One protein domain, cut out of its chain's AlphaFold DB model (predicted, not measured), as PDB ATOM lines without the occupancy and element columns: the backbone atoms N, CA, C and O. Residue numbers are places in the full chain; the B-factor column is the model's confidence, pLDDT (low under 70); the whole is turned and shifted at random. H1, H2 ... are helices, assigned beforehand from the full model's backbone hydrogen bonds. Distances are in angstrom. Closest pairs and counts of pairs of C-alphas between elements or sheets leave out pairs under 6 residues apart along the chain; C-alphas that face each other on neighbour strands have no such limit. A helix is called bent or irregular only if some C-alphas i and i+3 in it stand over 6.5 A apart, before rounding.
ATOM      1  N   LEU A   2     -21.173  10.904 -43.225       34.59
ATOM      2  CA  LEU A   2     -21.781  12.204 -42.867       34.59
ATOM      3  C   LEU A   2     -23.230  12.108 -42.338       34.59
ATOM      4  O   LEU A   2     -23.523  12.714 -41.316       34.59
ATOM      5  N   ASN A   3     -24.089  11.254 -42.917       32.44
ATOM      6  CA  ASN A   3     -25.443  11.014 -42.373       32.44
ATOM      7  C   ASN A   3     -25.438  10.425 -40.946       32.44
ATOM      8  O   ASN A   3     -26.323  10.726 -40.158       32.44
ATOM      9  N   ILE A   4     -24.405   9.654 -40.579       35.50
ATOM     10  CA  ILE A   4     -24.274   9.032 -39.245       35.50
ATOM     11  C   ILE A   4     -23.842  10.067 -38.189       35.50
ATOM     12  O   ILE A   4     -24.083   9.880 -36.999       35.50
ATOM     13  N   VAL A   5     -23.215  11.176 -38.602       41.38
ATOM     14  CA  VAL A   5     -22.859  12.288 -37.701       41.38
ATOM     15  C   VAL A   5     -24.072  13.182 -37.417       41.38
ATOM     16  O   VAL A   5     -24.178  13.701 -36.312       41.38
ATOM     17  N   PHE A   6     -25.006  13.312 -38.365       41.25
ATOM     18  CA  PHE A   6     -26.215  14.125 -38.186       41.25
ATOM     19  C   PHE A   6     -27.313  13.435 -37.362       41.25
ATOM     20  O   PHE A   6     -28.046  14.121 -36.658       41.25
ATOM     21  N   GLU A   7     -27.401  12.100 -37.381       36.88
ATOM     22  CA  GLU A   7     -28.376  11.347 -36.567       36.88
ATOM     23  C   GLU A   7     -27.948  11.130 -35.104       36.88
ATOM     24  O   GLU A   7     -28.795  10.861 -34.255       36.88
ATOM     25  N   TYR A   8     -26.659  11.272 -34.774       36.31
ATOM     26  CA  TYR A   8     -26.137  11.035 -33.423       36.31
ATOM     27  C   TYR A   8     -25.341  12.236 -32.899       36.31
ATOM     28  O   TYR A   8     -24.113  12.277 -32.965       36.31
ATOM     29  N   ASP A   9     -26.087  13.156 -32.288       45.97
ATOM     30  CA  ASP A   9     -25.628  14.084 -31.252       45.97
ATOM     31  C   ASP A   9     -24.572  15.116 -31.701       45.97
ATOM     32  O   ASP A   9     -23.365  14.982 -31.466       45.97
ATOM     33  N   ILE A  10     -25.068  16.219 -32.280       47.06
ATOM     34  CA  ILE A  10     -24.312  17.450 -32.587       47.06
ATOM     35  C   ILE A  10     -23.498  17.938 -31.369       47.06
ATOM     36  O   ILE A  10     -22.467  18.583 -31.534       47.06
ATOM     37  N   ASN A  11     -23.879  17.578 -30.139       45.66
ATOM     38  CA  ASN A  11     -23.238  18.080 -28.923       45.66
ATOM     39  C   ASN A  11     -21.865  17.461 -28.602       45.66
ATOM     40  O   ASN A  11     -21.144  18.035 -27.789       45.66
ATOM     41  N   ARG A  12     -21.471  16.323 -29.201       46.31
ATOM     42  CA  ARG A  12     -20.253  15.581 -28.784       46.31
ATOM     43  C   ARG A  12     -19.144  15.431 -29.833       46.31
ATOM     44  O   ARG A  12     -18.123  14.823 -29.521       46.31
ATOM     45  N   LYS A  13     -19.306  15.929 -31.068       56.84
ATOM     46  CA  LYS A  13     -18.357  15.660 -32.179       56.84
ATOM     47  C   LYS A  13     -18.022  16.872 -33.066       56.84
ATOM     48  O   LYS A  13     -17.726  16.687 -34.248       56.84
ATOM     49  N   TRP A  14     -18.025  18.087 -32.514       60.25
ATOM     50  CA  TRP A  14     -17.652  19.303 -33.254       60.25
ATOM     51  C   TRP A  14     -16.252  19.202 -33.888       60.25
ATOM     52  O   TRP A  14     -16.109  19.509 -35.066       60.25
ATOM     53  N   ASP A  15     -15.262  18.644 -33.187       53.62
ATOM     54  CA  ASP A  15     -13.876  18.546 -33.688       53.62
ATOM     55  C   ASP A  15     -13.730  17.623 -34.908       53.62
ATOM     56  O   ASP A  15     -13.005  17.921 -35.856       53.62
ATOM     57  N   LYS A  16     -14.483  16.515 -34.938       54.00
ATOM     58  CA  LYS A  16     -14.497  15.587 -36.085       54.00
ATOM     59  C   LYS A  16     -15.196  16.196 -37.298       54.00
ATOM     60  O   LYS A  16     -14.802  15.926 -38.430       54.00
ATOM     61  N   PHE A  17     -16.230  17.000 -37.064       61.00
ATOM     62  CA  PHE A  17     -16.915  17.738 -38.118       61.00
ATOM     63  C   PHE A  17     -16.029  18.851 -38.695       61.00
ATOM     64  O   PHE A  17     -15.909  18.950 -39.914       61.00
ATOM     65  N   LEU A  18     -15.357  19.622 -37.830       58.31
ATOM     66  CA  LEU A  18     -14.384  20.647 -38.214       58.31
ATOM     67  C   LEU A  18     -13.300  20.050 -39.122       58.31
ATOM     68  O   LEU A  18     -13.092  20.548 -40.226       58.31
ATOM     69  N   ALA A  19     -12.687  18.933 -38.713       52.66
ATOM     70  CA  ALA A  19     -11.675  18.243 -39.511       52.66
ATOM     71  C   ALA A  19     -12.199  17.834 -40.901       52.66
ATOM     72  O   ALA A  19     -11.547  18.094 -41.907       52.66
ATOM     73  N   LEU A  20     -13.402  17.258 -40.994       53.19
ATOM     74  CA  LEU A  20     -13.999  16.864 -42.278       53.19
ATOM     75  C   LEU A  20     -14.342  18.061 -43.183       53.19
ATOM     76  O   LEU A  20     -14.155  17.970 -44.396       53.19
ATOM     77  N   PHE A  21     -14.813  19.175 -42.616       58.06
ATOM     78  CA  PHE A  21     -15.161  20.379 -43.377       58.06
ATOM     79  C   PHE A  21     -13.924  21.053 -43.989       58.06
ATOM     80  O   PHE A  21     -13.972  21.479 -45.141       58.06
ATOM     81  N   TYR A  22     -12.799  21.084 -43.262       56.06
ATOM     82  CA  TYR A  22     -11.530  21.619 -43.774       56.06
ATOM     83  C   TYR A  22     -10.956  20.810 -44.951       56.06
ATOM     84  O   TYR A  22     -10.275  21.381 -45.797       56.06
ATOM     85  N   PHE A  23     -11.242  19.505 -45.040       50.44
ATOM     86  CA  PHE A  23     -10.739  18.643 -46.117       50.44
ATOM     87  C   PHE A  23     -11.619  18.620 -47.384       50.44
ATOM     88  O   PHE A  23     -11.104  18.310 -48.459       50.44
ATOM     89  N   GLN A  24     -12.929  18.898 -47.295       56.41
ATOM     90  CA  GLN A  24     -13.864  18.820 -48.436       56.41
ATOM     91  C   GLN A  24     -14.938  19.924 -48.401       56.41
ATOM     92  O   GLN A  24     -16.123  19.666 -48.169       56.41
ATOM     93  N   GLU A  25     -14.521  21.159 -48.674       61.38
ATOM     94  CA  GLU A  25     -15.320  22.380 -48.495       61.38
ATOM     95  C   GLU A  25     -16.642  22.395 -49.298       61.38
ATOM     96  O   GLU A  25     -17.717  22.604 -48.729       61.38
ATOM     97  N   GLU A  26     -16.617  22.069 -50.597       59.78
ATOM     98  CA  GLU A  26     -17.837  22.031 -51.429       59.78
ATOM     99  C   GLU A  26     -18.806  20.897 -51.049       59.78
ATOM    100  O   GLU A  26     -20.029  21.052 -51.137       59.78
ATOM    101  N   ALA A  27     -18.282  19.745 -50.618       58.91
ATOM    102  CA  ALA A  27     -19.103  18.602 -50.221       58.91
ATOM    103  C   ALA A  27     -19.790  18.851 -48.869       58.91
ATOM    104  O   ALA A  27     -20.964  18.513 -48.704       58.91
ATOM    105  N   GLY A  28     -19.092  19.499 -47.929       62.97
ATOM    106  CA  GLY A  28     -19.639  19.900 -46.631       62.97
ATOM    107  C   GLY A  28     -20.801  20.889 -46.756       62.97
ATOM    108  O   GLY A  28     -21.830  20.717 -46.099       62.97
ATOM    109  N   LEU A  29     -20.693  21.869 -47.659       63.50
ATOM    110  CA  LEU A  29     -21.744  22.865 -47.911       63.50
ATOM    111  C   LEU A  29     -23.047  22.243 -48.444       63.50
ATOM    112  O   LEU A  29     -24.135  22.611 -47.999       63.50
ATOM    113  N   ARG A  30     -22.959  21.250 -49.342       63.50
ATOM    114  CA  ARG A  30     -24.145  20.541 -49.866       63.50
ATOM    115  C   ARG A  30     -24.877  19.736 -48.792       63.50
ATOM    116  O   ARG A  30     -26.103  19.662 -48.825       63.50
ATOM    117  N   VAL A  31     -24.141  19.158 -47.843       64.75
ATOM    118  CA  VAL A  31     -24.706  18.358 -46.742       64.75
ATOM    119  C   VAL A  31     -25.374  19.234 -45.679       64.75
ATOM    120  O   VAL A  31     -26.345  18.804 -45.068       64.75
ATOM    121  N   LEU A  32     -24.896  20.464 -45.470       66.25
ATOM    122  CA  LEU A  32     -25.434  21.377 -44.452       66.25
ATOM    123  C   LEU A  32     -26.751  22.050 -44.849       66.25
ATOM    124  O   LEU A  32     -27.517  22.445 -43.972       66.25
ATOM    125  N   LYS A  33     -27.037  22.172 -46.150       65.69
ATOM    126  CA  LYS A  33     -28.206  22.904 -46.662       65.69
ATOM    127  C   LYS A  33     -29.555  22.455 -46.051       65.69
ATOM    128  O   LYS A  33     -30.321  23.334 -45.664       65.69
ATOM    129  N   PRO A  34     -29.855  21.148 -45.885       68.06
ATOM    130  CA  PRO A  34     -31.100  20.688 -45.257       68.06
ATOM    131  C   PRO A  34     -31.179  20.964 -43.748       68.06
ATOM    132  O   PRO A  34     -32.271  21.102 -43.209       68.06
ATOM    133  N   TYR A  35     -30.032  21.062 -43.070       72.44
ATOM    134  CA  TYR A  35     -29.926  21.225 -41.613       72.44
ATOM    135  C   TYR A  35     -29.601  22.662 -41.192       72.44
ATOM    136  O   TYR A  35     -29.278  22.904 -40.031       72.44
ATOM    137  N   TRP A  36     -29.683  23.620 -42.119       76.94
ATOM    138  CA  TRP A  36     -29.300  25.020 -41.919       76.94
ATOM    139  C   TRP A  36     -29.841  25.617 -40.609       76.94
ATOM    140  O   TRP A  36     -29.077  26.153 -39.809       76.94
ATOM    141  N   ASN A  37     -31.145  25.467 -40.357       80.69
ATOM    142  CA  ASN A  37     -31.806  26.053 -39.188       80.69
ATOM    143  C   ASN A  37     -31.267  25.488 -37.865       80.69
ATOM    144  O   ASN A  37     -31.000  26.247 -36.931       80.69
ATOM    145  N   ASP A  38     -31.115  24.167 -37.780       79.94
ATOM    146  CA  ASP A  38     -30.672  23.487 -36.561       79.94
ATOM    147  C   ASP A  38     -29.173  23.675 -36.337       79.94
ATOM    148  O   ASP A  38     -28.736  23.879 -35.205       79.94
ATOM    149  N   PHE A  39     -28.396  23.702 -37.421       80.62
ATOM    150  CA  PHE A  39     -26.966  23.964 -37.387       80.62
ATOM    151  C   PHE A  39     -26.657  25.369 -36.861       80.62
ATOM    152  O   PHE A  39     -25.891  25.490 -35.907       80.62
ATOM    153  N   PHE A  40     -27.288  26.419 -37.402       83.00
ATOM    154  CA  PHE A  40     -27.081  27.793 -36.917       83.00
ATOM    155  C   PHE A  40     -27.497  27.949 -35.453       83.00
ATOM    156  O   PHE A  40     -26.749  28.514 -34.656       83.00
ATOM    157  N   LYS A  41     -28.656  27.399 -35.063       84.69
ATOM    158  CA  LYS A  41     -29.118  27.429 -33.665       84.69
ATOM    159  C   LYS A  41     -28.151  26.708 -32.725       84.69
ATOM    160  O   LYS A  41     -27.837  27.246 -31.665       84.69
ATOM    161  N   ALA A  42     -27.674  25.519 -33.091       82.75
ATOM    162  CA  ALA A  42     -26.743  24.746 -32.271       82.75
ATOM    163  C   ALA A  42     -25.360  25.409 -32.185       82.75
ATOM    164  O   ALA A  42     -24.787  25.482 -31.098       82.75
ATOM    165  N   ALA A  43     -24.853  25.935 -33.304       84.56
ATOM    166  CA  ALA A  43     -23.577  26.636 -33.370       84.56
ATOM    167  C   ALA A  43     -23.578  27.889 -32.484       84.56
ATOM    168  O   ALA A  43     -22.692  28.044 -31.646       84.56
ATOM    169  N   LEU A  44     -24.610  28.734 -32.593       85.69
ATOM    170  CA  LEU A  44     -24.742  29.926 -31.749       85.69
ATOM    171  C   LEU A  44     -24.943  29.554 -30.272       85.69
ATOM    172  O   LEU A  44     -24.317  30.152 -29.408       85.69
ATOM    173  N   ARG A  45     -25.745  28.526 -29.965       84.75
ATOM    174  CA  ARG A  45     -26.025  28.127 -28.575       84.75
ATOM    175  C   ARG A  45     -24.816  27.543 -27.841       84.75
ATOM    176  O   ARG A  45     -24.682  27.767 -26.641       84.75
ATOM    177  N   HIS A  46     -23.987  26.752 -28.521       81.81
ATOM    178  CA  HIS A  46     -22.941  25.955 -27.868       81.81
ATOM    179  C   HIS A  46     -21.514  26.407 -28.188       81.81
ATOM    180  O   HIS A  46     -20.603  26.056 -27.446       81.81
ATOM    181  N   GLN A  47     -21.299  27.143 -29.282       83.75
ATOM    182  CA  GLN A  47     -19.967  27.404 -29.838       83.75
ATOM    183  C   GLN A  47     -19.789  28.856 -30.325       83.75
ATOM    184  O   GLN A  47     -18.956  29.117 -31.188       83.75
ATOM    185  N   PHE A  48     -20.538  29.820 -29.773       86.50
ATOM    186  CA  PHE A  48     -20.450  31.233 -30.183       86.50
ATOM    187  C   PHE A  48     -19.025  31.801 -30.089       86.50
ATOM    188  O   PHE A  48     -18.594  32.543 -30.962       86.50
ATOM    189  N   ASN A  49     -18.279  31.413 -29.049       86.56
ATOM    190  CA  ASN A  49     -16.915  31.887 -28.801       86.56
ATOM    191  C   ASN A  49     -15.838  31.050 -29.516       86.56
ATOM    192  O   ASN A  49     -14.667  31.144 -29.170       86.56
ATOM    193  N   ASN A  50     -16.218  30.198 -30.475       86.12
ATOM    194  CA  ASN A  50     -15.286  29.371 -31.232       86.12
ATOM    195  C   ASN A  50     -15.004  30.008 -32.611       86.12
ATOM    196  O   ASN A  50     -15.877  29.963 -33.488       86.12
ATOM    197  N   PRO A  51     -13.790  30.552 -32.853       87.06
ATOM    198  CA  PRO A  51     -13.437  31.213 -34.113       87.06
ATOM    199  C   PRO A  51     -13.653  30.329 -35.346       87.06
ATOM    200  O   PRO A  51     -14.146  30.792 -36.374       87.06
ATOM    201  N   SER A  52     -13.330  29.035 -35.246       84.50
ATOM    202  CA  SER A  52     -13.471  28.087 -36.355       84.50
ATOM    203  C   SER A  52     -14.931  27.904 -36.762       84.50
ATOM    204  O   SER A  52     -15.232  27.821 -37.951       84.50
ATOM    205  N   ILE A  53     -15.847  27.886 -35.792       85.19
ATOM    206  CA  ILE A  53     -17.283  27.759 -36.058       85.19
ATOM    207  C   ILE A  53     -17.829  29.034 -36.695       85.19
ATOM    208  O   ILE A  53     -18.537  28.937 -37.695       85.19
ATOM    209  N   LEU A  54     -17.453  30.218 -36.203       87.88
ATOM    210  CA  LEU A  54     -17.854  31.493 -36.812       87.88
ATOM    211  C   LEU A  54     -17.366  31.621 -38.267       87.88
ATOM    212  O   LEU A  54     -18.148  32.006 -39.138       87.88
ATOM    213  N   LYS A  55     -16.123  31.206 -38.559       86.25
ATOM    214  CA  LYS A  55     -15.593  31.145 -39.937       86.25
ATOM    215  C   LYS A  55     -16.420  30.218 -40.826       86.25
ATOM    216  O   LYS A  55     -16.738  30.578 -41.960       86.25
ATOM    217  N   ILE A  56     -16.790  29.037 -40.326       82.50
ATOM    218  CA  ILE A  56     -17.651  28.110 -41.070       82.50
ATOM    219  C   ILE A  56     -19.017  28.738 -41.309       82.50
ATOM    220  O   ILE A  56     -19.459  28.747 -42.450       82.50
ATOM    221  N   LEU A  57     -19.664  29.317 -40.292       85.44
ATOM    222  CA  LEU A  57     -20.955  29.992 -40.467       85.44
ATOM    223  C   LEU A  57     -20.874  31.071 -41.554       85.44
ATOM    224  O   LEU A  57     -21.749  31.111 -42.417       85.44
ATOM    225  N   GLY A  58     -19.801  31.869 -41.579       84.62
ATOM    226  CA  GLY A  58     -19.564  32.872 -42.621       84.62
ATOM    227  C   GLY A  58     -19.476  32.259 -44.022       84.62
ATOM    228  O   GLY A  58     -20.132  32.732 -44.947       84.62
ATOM    229  N   LYS A  59     -18.753  31.143 -44.175       80.25
ATOM    230  CA  LYS A  59     -18.666  30.397 -45.445       80.25
ATOM    231  C   LYS A  59     -20.000  29.782 -45.870       80.25
ATOM    232  O   LYS A  59     -20.331  29.814 -47.053       80.25
ATOM    233  N   VAL A  60     -20.780  29.245 -44.928       77.62
ATOM    234  CA  VAL A  60     -22.102  28.672 -45.226       77.62
ATOM    235  C   VAL A  60     -23.068  29.780 -45.651       77.62
ATOM    236  O   VAL A  60     -23.717  29.611 -46.675       77.62
ATOM    237  N   VAL A  61     -23.108  30.931 -44.958       79.56
ATOM    238  CA  VAL A  61     -23.822  32.144 -45.433       79.56
ATOM    239  C   VAL A  61     -23.342  32.520 -46.834       79.56
ATOM    240  O   VAL A  61     -24.151  32.836 -47.705       79.56
ATOM    241  N   GLY A  62     -22.030  32.425 -47.057       73.44
ATOM    242  CA  GLY A  62     -21.360  32.658 -48.327       73.44
ATOM    243  C   GLY A  62     -21.978  31.911 -49.511       73.44
ATOM    244  O   GLY A  62     -22.124  32.490 -50.589       73.44
ATOM    245  N   ALA A  63     -22.364  30.657 -49.273       69.44
ATOM    246  CA  ALA A  63     -22.894  29.715 -50.255       69.44
ATOM    247  C   ALA A  63     -24.427  29.735 -50.404       69.44
ATOM    248  O   ALA A  63     -24.970  28.991 -51.225       69.44
ATOM    249  N   VAL A  64     -25.145  30.533 -49.605       66.75
ATOM    250  CA  VAL A  64     -26.591  30.727 -49.768       66.75
ATOM    251  C   VAL A  64     -26.825  31.838 -50.794       66.75
ATOM    252  O   VAL A  64     -26.443  32.985 -50.567       66.75
ATOM    253  N   ASP A  65     -27.452  31.493 -51.925       57.69
ATOM    254  CA  ASP A  65     -27.837  32.450 -52.970       57.69
ATOM    255  C   ASP A  65     -28.814  33.494 -52.406       57.69
ATOM    256  O   ASP A  65     -29.917  33.149 -51.975       57.69
ATOM    257  N   ALA A  66     -28.434  34.774 -52.463       52.25
ATOM    258  CA  ALA A  66     -29.279  35.892 -52.033       52.25
ATOM    259  C   ALA A  66     -30.553  36.049 -52.896       52.25
ATOM    260  O   ALA A  66     -31.565  36.540 -52.409       52.25
ATOM    261  N   GLU A  67     -30.528  35.590 -54.153       44.16
ATOM    262  CA  GLU A  67     -31.599  35.813 -55.141       44.16
ATOM    263  C   GLU A  67     -32.637  34.679 -55.237       44.16
ATOM    264  O   GLU A  67     -33.649  34.829 -55.913       44.16
ATOM    265  N   LYS A  68     -32.432  33.544 -54.553       50.22
ATOM    266  CA  LYS A  68     -33.387  32.407 -54.536       50.22
ATOM    267  C   LYS A  68     -34.099  32.239 -53.196       50.22
ATOM    268  O   LYS A  68     -34.636  31.170 -52.888       50.22
ATOM    269  N   GLY A  69     -34.065  33.286 -52.377       45.56
ATOM    270  CA  GLY A  69     -34.728  33.333 -51.086       45.56
ATOM    271  C   GLY A  69     -36.237  33.419 -51.251       45.56
ATOM    272  O   GLY A  69     -36.764  34.515 -51.194       45.56
ATOM    273  N   GLU A  70     -36.895  32.276 -51.460       46.56
ATOM    274  CA  GLU A  70     -38.269  32.016 -50.991       46.56
ATOM    275  C   GLU A  70     -38.740  30.559 -51.197       46.56
ATOM    276  O   GLU A  70     -39.723  30.156 -50.586       46.56
ATOM    277  N   GLU A  71     -38.028  29.708 -51.951       44.44
ATOM    278  CA  GLU A  71     -38.519  28.339 -52.234       44.44
ATOM    279  C   GLU A  71     -38.007  27.229 -51.293       44.44
ATOM    280  O   GLU A  71     -38.514  26.107 -51.316       44.44
ATOM    281  N   THR A  72     -37.034  27.499 -50.420       54.62
ATOM    282  CA  THR A  72     -36.494  26.495 -49.481       54.62
ATOM    283  C   THR A  72     -36.651  26.987 -48.049       54.62
ATOM    284  O   THR A  72     -36.198  28.089 -47.774       54.62
ATOM    285  N   GLY A  73     -37.248  26.191 -47.147       62.75
ATOM    286  CA  GLY A  73     -37.575  26.502 -45.735       62.75
ATOM    287  C   GLY A  73     -36.400  26.824 -44.785       62.75
ATOM    288  O   GLY A  73     -36.380  26.405 -43.626       62.75
ATOM    289  N   MET A  74     -35.403  27.548 -45.281       70.75
ATOM    290  CA  MET A  74     -34.264  28.101 -44.568       70.75
ATOM    291  C   MET A  74     -34.667  29.406 -43.876       70.75
ATOM    292  O   MET A  74     -35.438  30.203 -44.406       70.75
ATOM    293  N   MET A  75     -34.128  29.631 -42.682       78.81
ATOM    294  CA  MET A  75     -34.316  30.864 -41.927       78.81
ATOM    295  C   MET A  75     -33.808  32.077 -42.728       78.81
ATOM    296  O   MET A  75     -32.681  32.019 -43.229       78.81
ATOM    297  N   PRO A  76     -34.580  33.181 -42.799       83.06
ATOM    298  CA  PRO A  76     -34.137  34.414 -43.443       83.06
ATOM    299  C   PRO A  76     -32.825  34.937 -42.849       83.06
ATOM    300  O   PRO A  76     -32.631  34.895 -41.632       83.06
ATOM    301  N   LEU A  77     -31.950  35.501 -43.687       85.44
ATOM    302  CA  LEU A  77     -30.663  36.054 -43.234       85.44
ATOM    303  C   LEU A  77     -30.832  37.169 -42.188       85.44
ATOM    304  O   LEU A  77     -30.010  37.284 -41.283       85.44
ATOM    305  N   SER A  78     -31.926  37.933 -42.256       86.19
ATOM    306  CA  SER A  78     -32.279  38.934 -41.246       86.19
ATOM    307  C   SER A  78     -32.565  38.310 -39.880       86.19
ATOM    308  O   SER A  78     -32.095  38.815 -38.868       86.19
ATOM    309  N   ALA A  79     -33.255  37.167 -39.831       87.50
ATOM    310  CA  ALA A  79     -33.491  36.444 -38.585       87.50
ATOM    311  C   ALA A  79     -32.191  35.856 -38.007       87.50
ATOM    312  O   ALA A  79     -31.993  35.895 -36.794       87.50
ATOM    313  N   VAL A  80     -31.274  35.379 -38.859       88.19
ATOM    314  CA  VAL A  80     -29.934  34.938 -38.427       88.19
ATOM    315  C   VAL A  80     -29.142  36.101 -37.829       88.19
ATOM    316  O   VAL A  80     -28.544  35.955 -36.764       88.19
ATOM    317  N   TYR A  81     -29.166  37.263 -38.479       91.06
ATOM    318  CA  TYR A  81     -28.493  38.463 -37.989       91.06
ATOM    319  C   TYR A  81     -29.040  38.904 -36.625       91.06
ATOM    320  O   TYR A  81     -28.269  39.145 -35.694       91.06
ATOM    321  N   GLU A  82     -30.366  38.913 -36.458       90.44
ATOM    322  CA  GLU A  82     -31.006  39.204 -35.171       90.44
ATOM    323  C   GLU A  82     -30.629  38.186 -34.092       90.44
ATOM    324  O   GLU A  82     -30.377  38.582 -32.956       90.44
ATOM    325  N   MET A  83     -30.528  36.892 -34.415       90.94
ATOM    326  CA  MET A  83     -30.067  35.872 -33.464       90.94
ATOM    327  C   MET A  83     -28.629  36.105 -32.992       90.94
ATOM    328  O   MET A  83     -28.318  35.791 -31.846       90.94
ATOM    329  N   ILE A  84     -27.761  36.640 -33.853       91.94
ATOM    330  CA  ILE A  84     -26.381  36.986 -33.493       91.94
ATOM    331  C   ILE A  84     -26.375  38.212 -32.580       91.94
ATOM    332  O   ILE A  84     -25.819  38.135 -31.490       91.94
ATOM    333  N   VAL A  85     -27.016  39.314 -32.981       91.00
ATOM    334  CA  VAL A  85     -27.005  40.576 -32.214       91.00
ATOM    335  C   VAL A  85     -27.723  40.440 -30.865       91.00
ATOM    336  O   VAL A  85     -27.314  41.059 -29.884       91.00
ATOM    337  N   SER A  86     -28.765  39.604 -30.781       90.62
ATOM    338  CA  SER A  86     -29.499  39.334 -29.531       90.62
ATOM    339  C   SER A  86     -28.822  38.303 -28.619       90.62
ATOM    340  O   SER A  86     -29.280  38.079 -27.494       90.62
ATOM    341  N   HIS A  87     -27.737  37.666 -29.068       92.12
ATOM    342  CA  HIS A  87     -27.049  36.641 -28.296       92.12
ATOM    343  C   HIS A  87     -26.350  37.226 -27.058       92.12
ATOM    344  O   HIS A  87     -25.693  38.264 -27.122       92.12
ATOM    345  N   SER A  88     -26.405  36.519 -25.924       92.00
ATOM    346  CA  SER A  88     -25.814  36.987 -24.656       92.00
ATOM    347  C   SER A  88     -24.294  37.183 -24.713       92.00
ATOM    348  O   SER A  88     -23.756  37.995 -23.967       92.00
ATOM    349  N   GLN A  89     -23.604  36.459 -25.602       90.62
ATOM    350  CA  GLN A  89     -22.159  36.592 -25.829       90.62
ATOM    351  C   GLN A  89     -21.799  37.631 -26.902       90.62
ATOM    352  O   GLN A  89     -20.625  37.918 -27.077       90.62
ATOM    353  N   PHE A  90     -22.766  38.237 -27.597       92.62
ATOM    354  CA  PHE A  90     -22.471  39.181 -28.679       92.62
ATOM    355  C   PHE A  90     -21.660  40.393 -28.210       92.62
ATOM    356  O   PHE A  90     -20.565  40.628 -28.715       92.62
ATOM    357  N   LEU A  91     -22.167  41.136 -27.219       90.31
ATOM    358  CA  LEU A  91     -21.479  42.319 -26.695       90.31
ATOM    359  C   LEU A  91     -20.129  41.973 -26.039       90.31
ATOM    360  O   LEU A  91     -19.153  42.631 -26.395       90.31
ATOM    361  N   PRO A  92     -20.020  40.948 -25.160       90.44
ATOM    362  CA  PRO A  92     -18.730  40.525 -24.611       90.44
ATOM    363  C   PRO A  92     -17.683  40.180 -25.672       90.44
ATOM    364  O   PRO A  92     -16.525  40.552 -25.519       90.44
ATOM    365  N   THR A  93     -18.078  39.500 -26.751       90.44
ATOM    366  CA  THR A  93     -17.157  39.087 -27.819       90.44
ATOM    367  C   THR A  93     -16.782  40.248 -28.737       90.44
ATOM    368  O   THR A  93     -15.621  40.383 -29.114       90.44
ATOM    369  N   LEU A  94     -17.741  41.106 -29.097       90.69
ATOM    370  CA  LEU A  94     -17.512  42.216 -30.023       90.69
ATOM    371  C   LEU A  94     -16.706  43.360 -29.384       90.69
ATOM    372  O   LEU A  94     -15.860  43.965 -30.044       90.69
ATOM    373  N   LEU A  95     -16.951  43.645 -28.104       89.00
ATOM    374  CA  LEU A  95     -16.252  44.685 -27.340       89.00
ATOM    375  C   LEU A  95     -14.962  44.185 -26.682       89.00
ATOM    376  O   LEU A  95     -14.309  44.938 -25.968       89.00
ATOM    377  N   HIS A  96     -14.588  42.926 -26.911       84.44
ATOM    378  CA  HIS A  96     -13.356  42.367 -26.376       84.44
ATOM    379  C   HIS A  96     -12.135  43.096 -26.957       84.44
ATOM    380  O   HIS A  96     -12.036  43.283 -28.174       84.44
ATOM    381  N   GLU A  97     -11.203  43.498 -26.092       72.50
ATOM    382  CA  GLU A  97     -10.014  44.273 -26.482       72.50
ATOM    383  C   GLU A  97      -8.754  43.414 -26.673       72.50
ATOM    384  O   GLU A  97      -7.752  43.914 -27.179       72.50
ATOM    385  N   ASP A  98      -8.803  42.126 -26.312       71.25
ATOM    386  CA  ASP A  98      -7.661  41.213 -26.449       71.25
ATOM    387  C   ASP A  98      -7.260  41.013 -27.925       71.25
ATOM    388  O   ASP A  98      -8.066  40.482 -28.703       71.25
ATOM    389  N   PRO A  99      -6.041  41.428 -28.320       64.94
ATOM    390  CA  PRO A  99      -5.553  41.309 -29.688       64.94
ATOM    391  C   PRO A  99      -5.354  39.858 -30.149       64.94
ATOM    392  O   PRO A  99      -5.426  39.615 -31.355       64.94
ATOM    393  N   ASP A 100      -5.171  38.898 -29.237       63.66
ATOM    394  CA  ASP A 100      -4.941  37.487 -29.585       63.66
ATOM    395  C   ASP A 100      -6.256  36.721 -29.825       63.66
ATOM    396  O   ASP A 100      -6.278  35.599 -30.348       63.66
ATOM    397  N   ASN A 101      -7.394  37.338 -29.493       72.50
ATOM    398  CA  ASN A 101      -8.702  36.721 -29.625       72.50
ATOM    399  C   ASN A 101      -9.274  36.875 -31.047       72.50
ATOM    400  O   ASN A 101      -9.985  37.830 -31.372       72.50
ATOM    401  N   GLN A 102      -9.061  35.855 -31.884       85.38
ATOM    402  CA  GLN A 102      -9.601  35.791 -33.252       85.38
ATOM    403  C   GLN A 102     -11.140  35.780 -33.324       85.38
ATOM    404  O   GLN A 102     -11.708  35.945 -34.406       85.38
ATOM    405  N   THR A 103     -11.842  35.570 -32.208       89.38
ATOM    406  CA  THR A 103     -13.309  35.448 -32.194       89.38
ATOM    407  C   THR A 103     -13.988  36.740 -32.643       89.38
ATOM    408  O   THR A 103     -14.950  36.675 -33.407       89.38
ATOM    409  N   LYS A 104     -13.472  37.911 -32.232       90.69
ATOM    410  CA  LYS A 104     -14.003  39.218 -32.656       90.69
ATOM    411  C   LYS A 104     -13.907  39.386 -34.172       90.69
ATOM    412  O   LYS A 104     -14.893  39.754 -34.802       90.69
ATOM    413  N   ASP A 105     -12.752  39.062 -34.751       90.00
ATOM    414  CA  ASP A 105     -12.529  39.137 -36.200       90.00
ATOM    415  C   ASP A 105     -13.509  38.232 -36.964       90.00
ATOM    416  O   ASP A 105     -14.218  38.681 -37.862       90.00
ATOM    417  N   CYS A 106     -13.654  36.979 -36.521       91.94
ATOM    418  CA  CYS A 106     -14.564  36.019 -37.147       91.94
ATOM    419  C   CYS A 106     -16.041  36.420 -37.010       91.94
ATOM    420  O   CYS A 106     -16.842  36.153 -37.907       91.94
ATOM    421  N   LEU A 107     -16.417  37.041 -35.886       94.00
ATOM    422  CA  LEU A 107     -17.765  37.563 -35.667       94.00
ATOM    423  C   LEU A 107     -18.059  38.725 -36.623       94.00
ATOM    424  O   LEU A 107     -19.116  38.738 -37.254       94.00
ATOM    425  N   VAL A 108     -17.122  39.666 -36.766       93.62
ATOM    426  CA  VAL A 108     -17.250  40.790 -37.705       93.62
ATOM    427  C   VAL A 108     -17.307  40.289 -39.153       93.62
ATOM    428  O   VAL A 108     -18.158  40.756 -39.907       93.62
ATOM    429  N   ASP A 109     -16.508  39.285 -39.530       92.44
ATOM    430  CA  ASP A 109     -16.572  38.647 -40.856       92.44
ATOM    431  C   ASP A 109     -17.939  38.015 -41.148       92.44
ATOM    432  O   ASP A 109     -18.485  38.158 -42.250       92.44
ATOM    433  N   LEU A 110     -18.517  37.326 -40.161       92.69
ATOM    434  CA  LEU A 110     -19.853  36.745 -40.272       92.69
ATOM    435  C   LEU A 110     -20.921  37.835 -40.441       92.69
ATOM    436  O   LEU A 110     -21.778  37.722 -41.320       92.69
ATOM    437  N   MET A 111     -20.861  38.900 -39.635       93.94
ATOM    438  CA  MET A 111     -21.778  40.040 -39.742       93.94
ATOM    439  C   MET A 111     -21.677  40.709 -41.113       93.94
ATOM    440  O   MET A 111     -22.703  40.947 -41.749       93.94
ATOM    441  N   LEU A 112     -20.455  40.956 -41.588       92.31
ATOM    442  CA  LEU A 112     -20.188  41.556 -42.890       92.31
ATOM    443  C   LEU A 112     -20.760  40.695 -44.028       92.31
ATOM    444  O   LEU A 112     -21.474  41.202 -44.894       92.31
ATOM    445  N   SER A 113     -20.541  39.378 -43.967       90.00
ATOM    446  CA  SER A 113     -21.059  38.415 -44.949       90.00
ATOM    447  C   SER A 113     -22.590  38.409 -45.039       90.00
ATOM    448  O   SER A 113     -23.136  38.193 -46.126       90.00
ATOM    449  N   LEU A 114     -23.277  38.633 -43.912       90.38
ATOM    450  CA  LEU A 114     -24.738  38.710 -43.829       90.38
ATOM    451  C   LEU A 114     -25.276  40.026 -44.405       90.38
ATOM    452  O   LEU A 114     -26.181  39.991 -45.240       90.38
ATOM    453  N   VAL A 115     -24.725  41.176 -44.001       91.12
ATOM    454  CA  VAL A 115     -25.242  42.489 -44.440       91.12
ATOM    455  C   VAL A 115     -24.987  42.763 -45.920       91.12
ATOM    456  O   VAL A 115     -25.827  43.376 -46.570       91.12
ATOM    457  N   GLN A 116     -23.885  42.251 -46.479       89.31
ATOM    458  CA  GLN A 116     -23.584  42.361 -47.912       89.31
ATOM    459  C   GLN A 116     -24.615  41.632 -48.785       89.31
ATOM    460  O   GLN A 116     -24.790  41.974 -49.950       89.31
ATOM    461  N   ARG A 117     -25.294  40.618 -48.232       85.94
ATOM    462  CA  ARG A 117     -26.322  39.828 -48.928       85.94
ATOM    463  C   ARG A 117     -27.733  40.318 -48.644       85.94
ATOM    464  O   ARG A 117     -28.610  40.158 -49.487       85.94
ATOM    465  N   ASN A 118     -27.975  40.867 -47.455       85.12
ATOM    466  CA  ASN A 118     -29.283  41.366 -47.061       85.12
ATOM    467  C   ASN A 118     -29.169  42.665 -46.251       85.12
ATOM    468  O   ASN A 118     -28.894  42.651 -45.050       85.12
ATOM    469  N   GLY A 119     -29.481  43.776 -46.916       84.38
ATOM    470  CA  GLY A 119     -29.449  45.120 -46.344       84.38
ATOM    471  C   GLY A 119     -30.453  45.377 -45.217       84.38
ATOM    472  O   GLY A 119     -30.212  46.236 -44.373       84.38
ATOM    473  N   THR A 120     -31.540  44.595 -45.128       86.81
ATOM    474  CA  THR A 120     -32.591  44.776 -44.098       86.81
ATOM    475  C   THR A 120     -32.102  44.532 -42.664       86.81
ATOM    476  O   THR A 120     -32.773  44.913 -41.706       86.81
ATOM    477  N   CYS A 121     -30.924  43.923 -42.504       87.56
ATOM    478  CA  CYS A 121     -30.243  43.723 -41.225       87.56
ATOM    479  C   CYS A 121     -29.732  45.034 -40.593       87.56
ATOM    480  O   CYS A 121     -29.459  45.081 -39.390       87.56
ATOM    481  N   CYS A 122     -29.557  46.090 -41.393       91.56
ATOM    482  CA  CYS A 122     -28.921  47.330 -40.962       91.56
ATOM    483  C   CYS A 122     -29.903  48.214 -40.183       91.56
ATOM    484  O   CYS A 122     -30.738  48.902 -40.764       91.56
TER     485      CYS A 122
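This is residues 2 to 122 of the 812 residues of the protein "nucleolar pre-ribosomal-associated protein 1-like" of Lingula unguis (UniProt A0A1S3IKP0). Four helices, H3b, H4, H7 and H5, stand roughly side by side as a small, loose four-sided bundle, with H4 and H7 the closest pair in it. On the side of H3b and H4 away from H7, the loosely placed H1, H2 and H3a extend the domain, with H1 the most distant; the short H6 packs on residues 103 to 108 of H7, and the long link from H4 to H5, residues 63 to 76, makes a wide loop at the end of the bundle far from H6, where H4 ends and H5 begins. The printed part has 121 residues with seven named helices, H1 to H7 in chain order, and no named strand; the class is all helix. It is compact, with a radius of gyration of the C-alphas of 14.2 A, and spans 40 by 33 by 23 A.

H1, residues 2 to 7, begins at C-alpha 2 at (-21.781, 12.204, -42.867). H2 is residues 14 to 23, 14.6 A long. H3, residues 25 to 47, was assigned as one helix by its hydrogen bonds but is bent: C-alphas 34 and 37 are 8.1 A apart. Its arms are H3a, residues 25 to 34, 16.2 A and itself irregular, with C-alphas 31 and 34 7.0 A apart, and H3b, residues 37 to 47, 15.1 A. H4 is residues 51 to 62, 16.3 A; H5 is residues 77 to 85, 12.5 A; H6 is residues 90 to 94, 6.0 A. H7, residues 102 to 115, 20.4 A, ends at C-alpha 115 at (-25.242, 42.489, -44.440).

H7 is the hub. It touches H4 at a shallow tilt of 14 degrees, the same way, closest at the C-alphas of Gly 58 and Leu 110, 4.5 A. With residues 111 to 114 alone it touches H5, opposite ways at 31 degrees, a shallow tilt; the closest C-alphas are those of Leu 77 and Leu 114, 6.5 A. With residues 103 to 108 alone it touches H6, closest at Leu 94 and Lys 104, C-alphas 5.3 A apart. H3b and H4 form a helical hairpin and only just touch, with 3 pairs of C-alphas within 8 A, closest at Gln 47 and Ile 53, 6.8 A. H2 is close to H4 but not clearly touching, with the C-alphas of Leu 18 and Ser 52 7.7 A apart. H3a is about perpendicular to H4, at 75 degrees, and close but not clearly touching. H1 and H7 are apart. Every O i to N i+4 pair is within hydrogen-bond range in H1, H2, H3b, H4, H5, H6 and H7, and 5 of 6 in H3a.

The two farthest C-alphas, Glu 71 and Asp 98, are 42.2 A apart. The printed part has no cut. The link from H4 to H5, residues 63 to 76, is long. Mean pLDDT of the printed part is 73.7; residues 2 to 34, 63 to 73 and 99 to 100 are under 70.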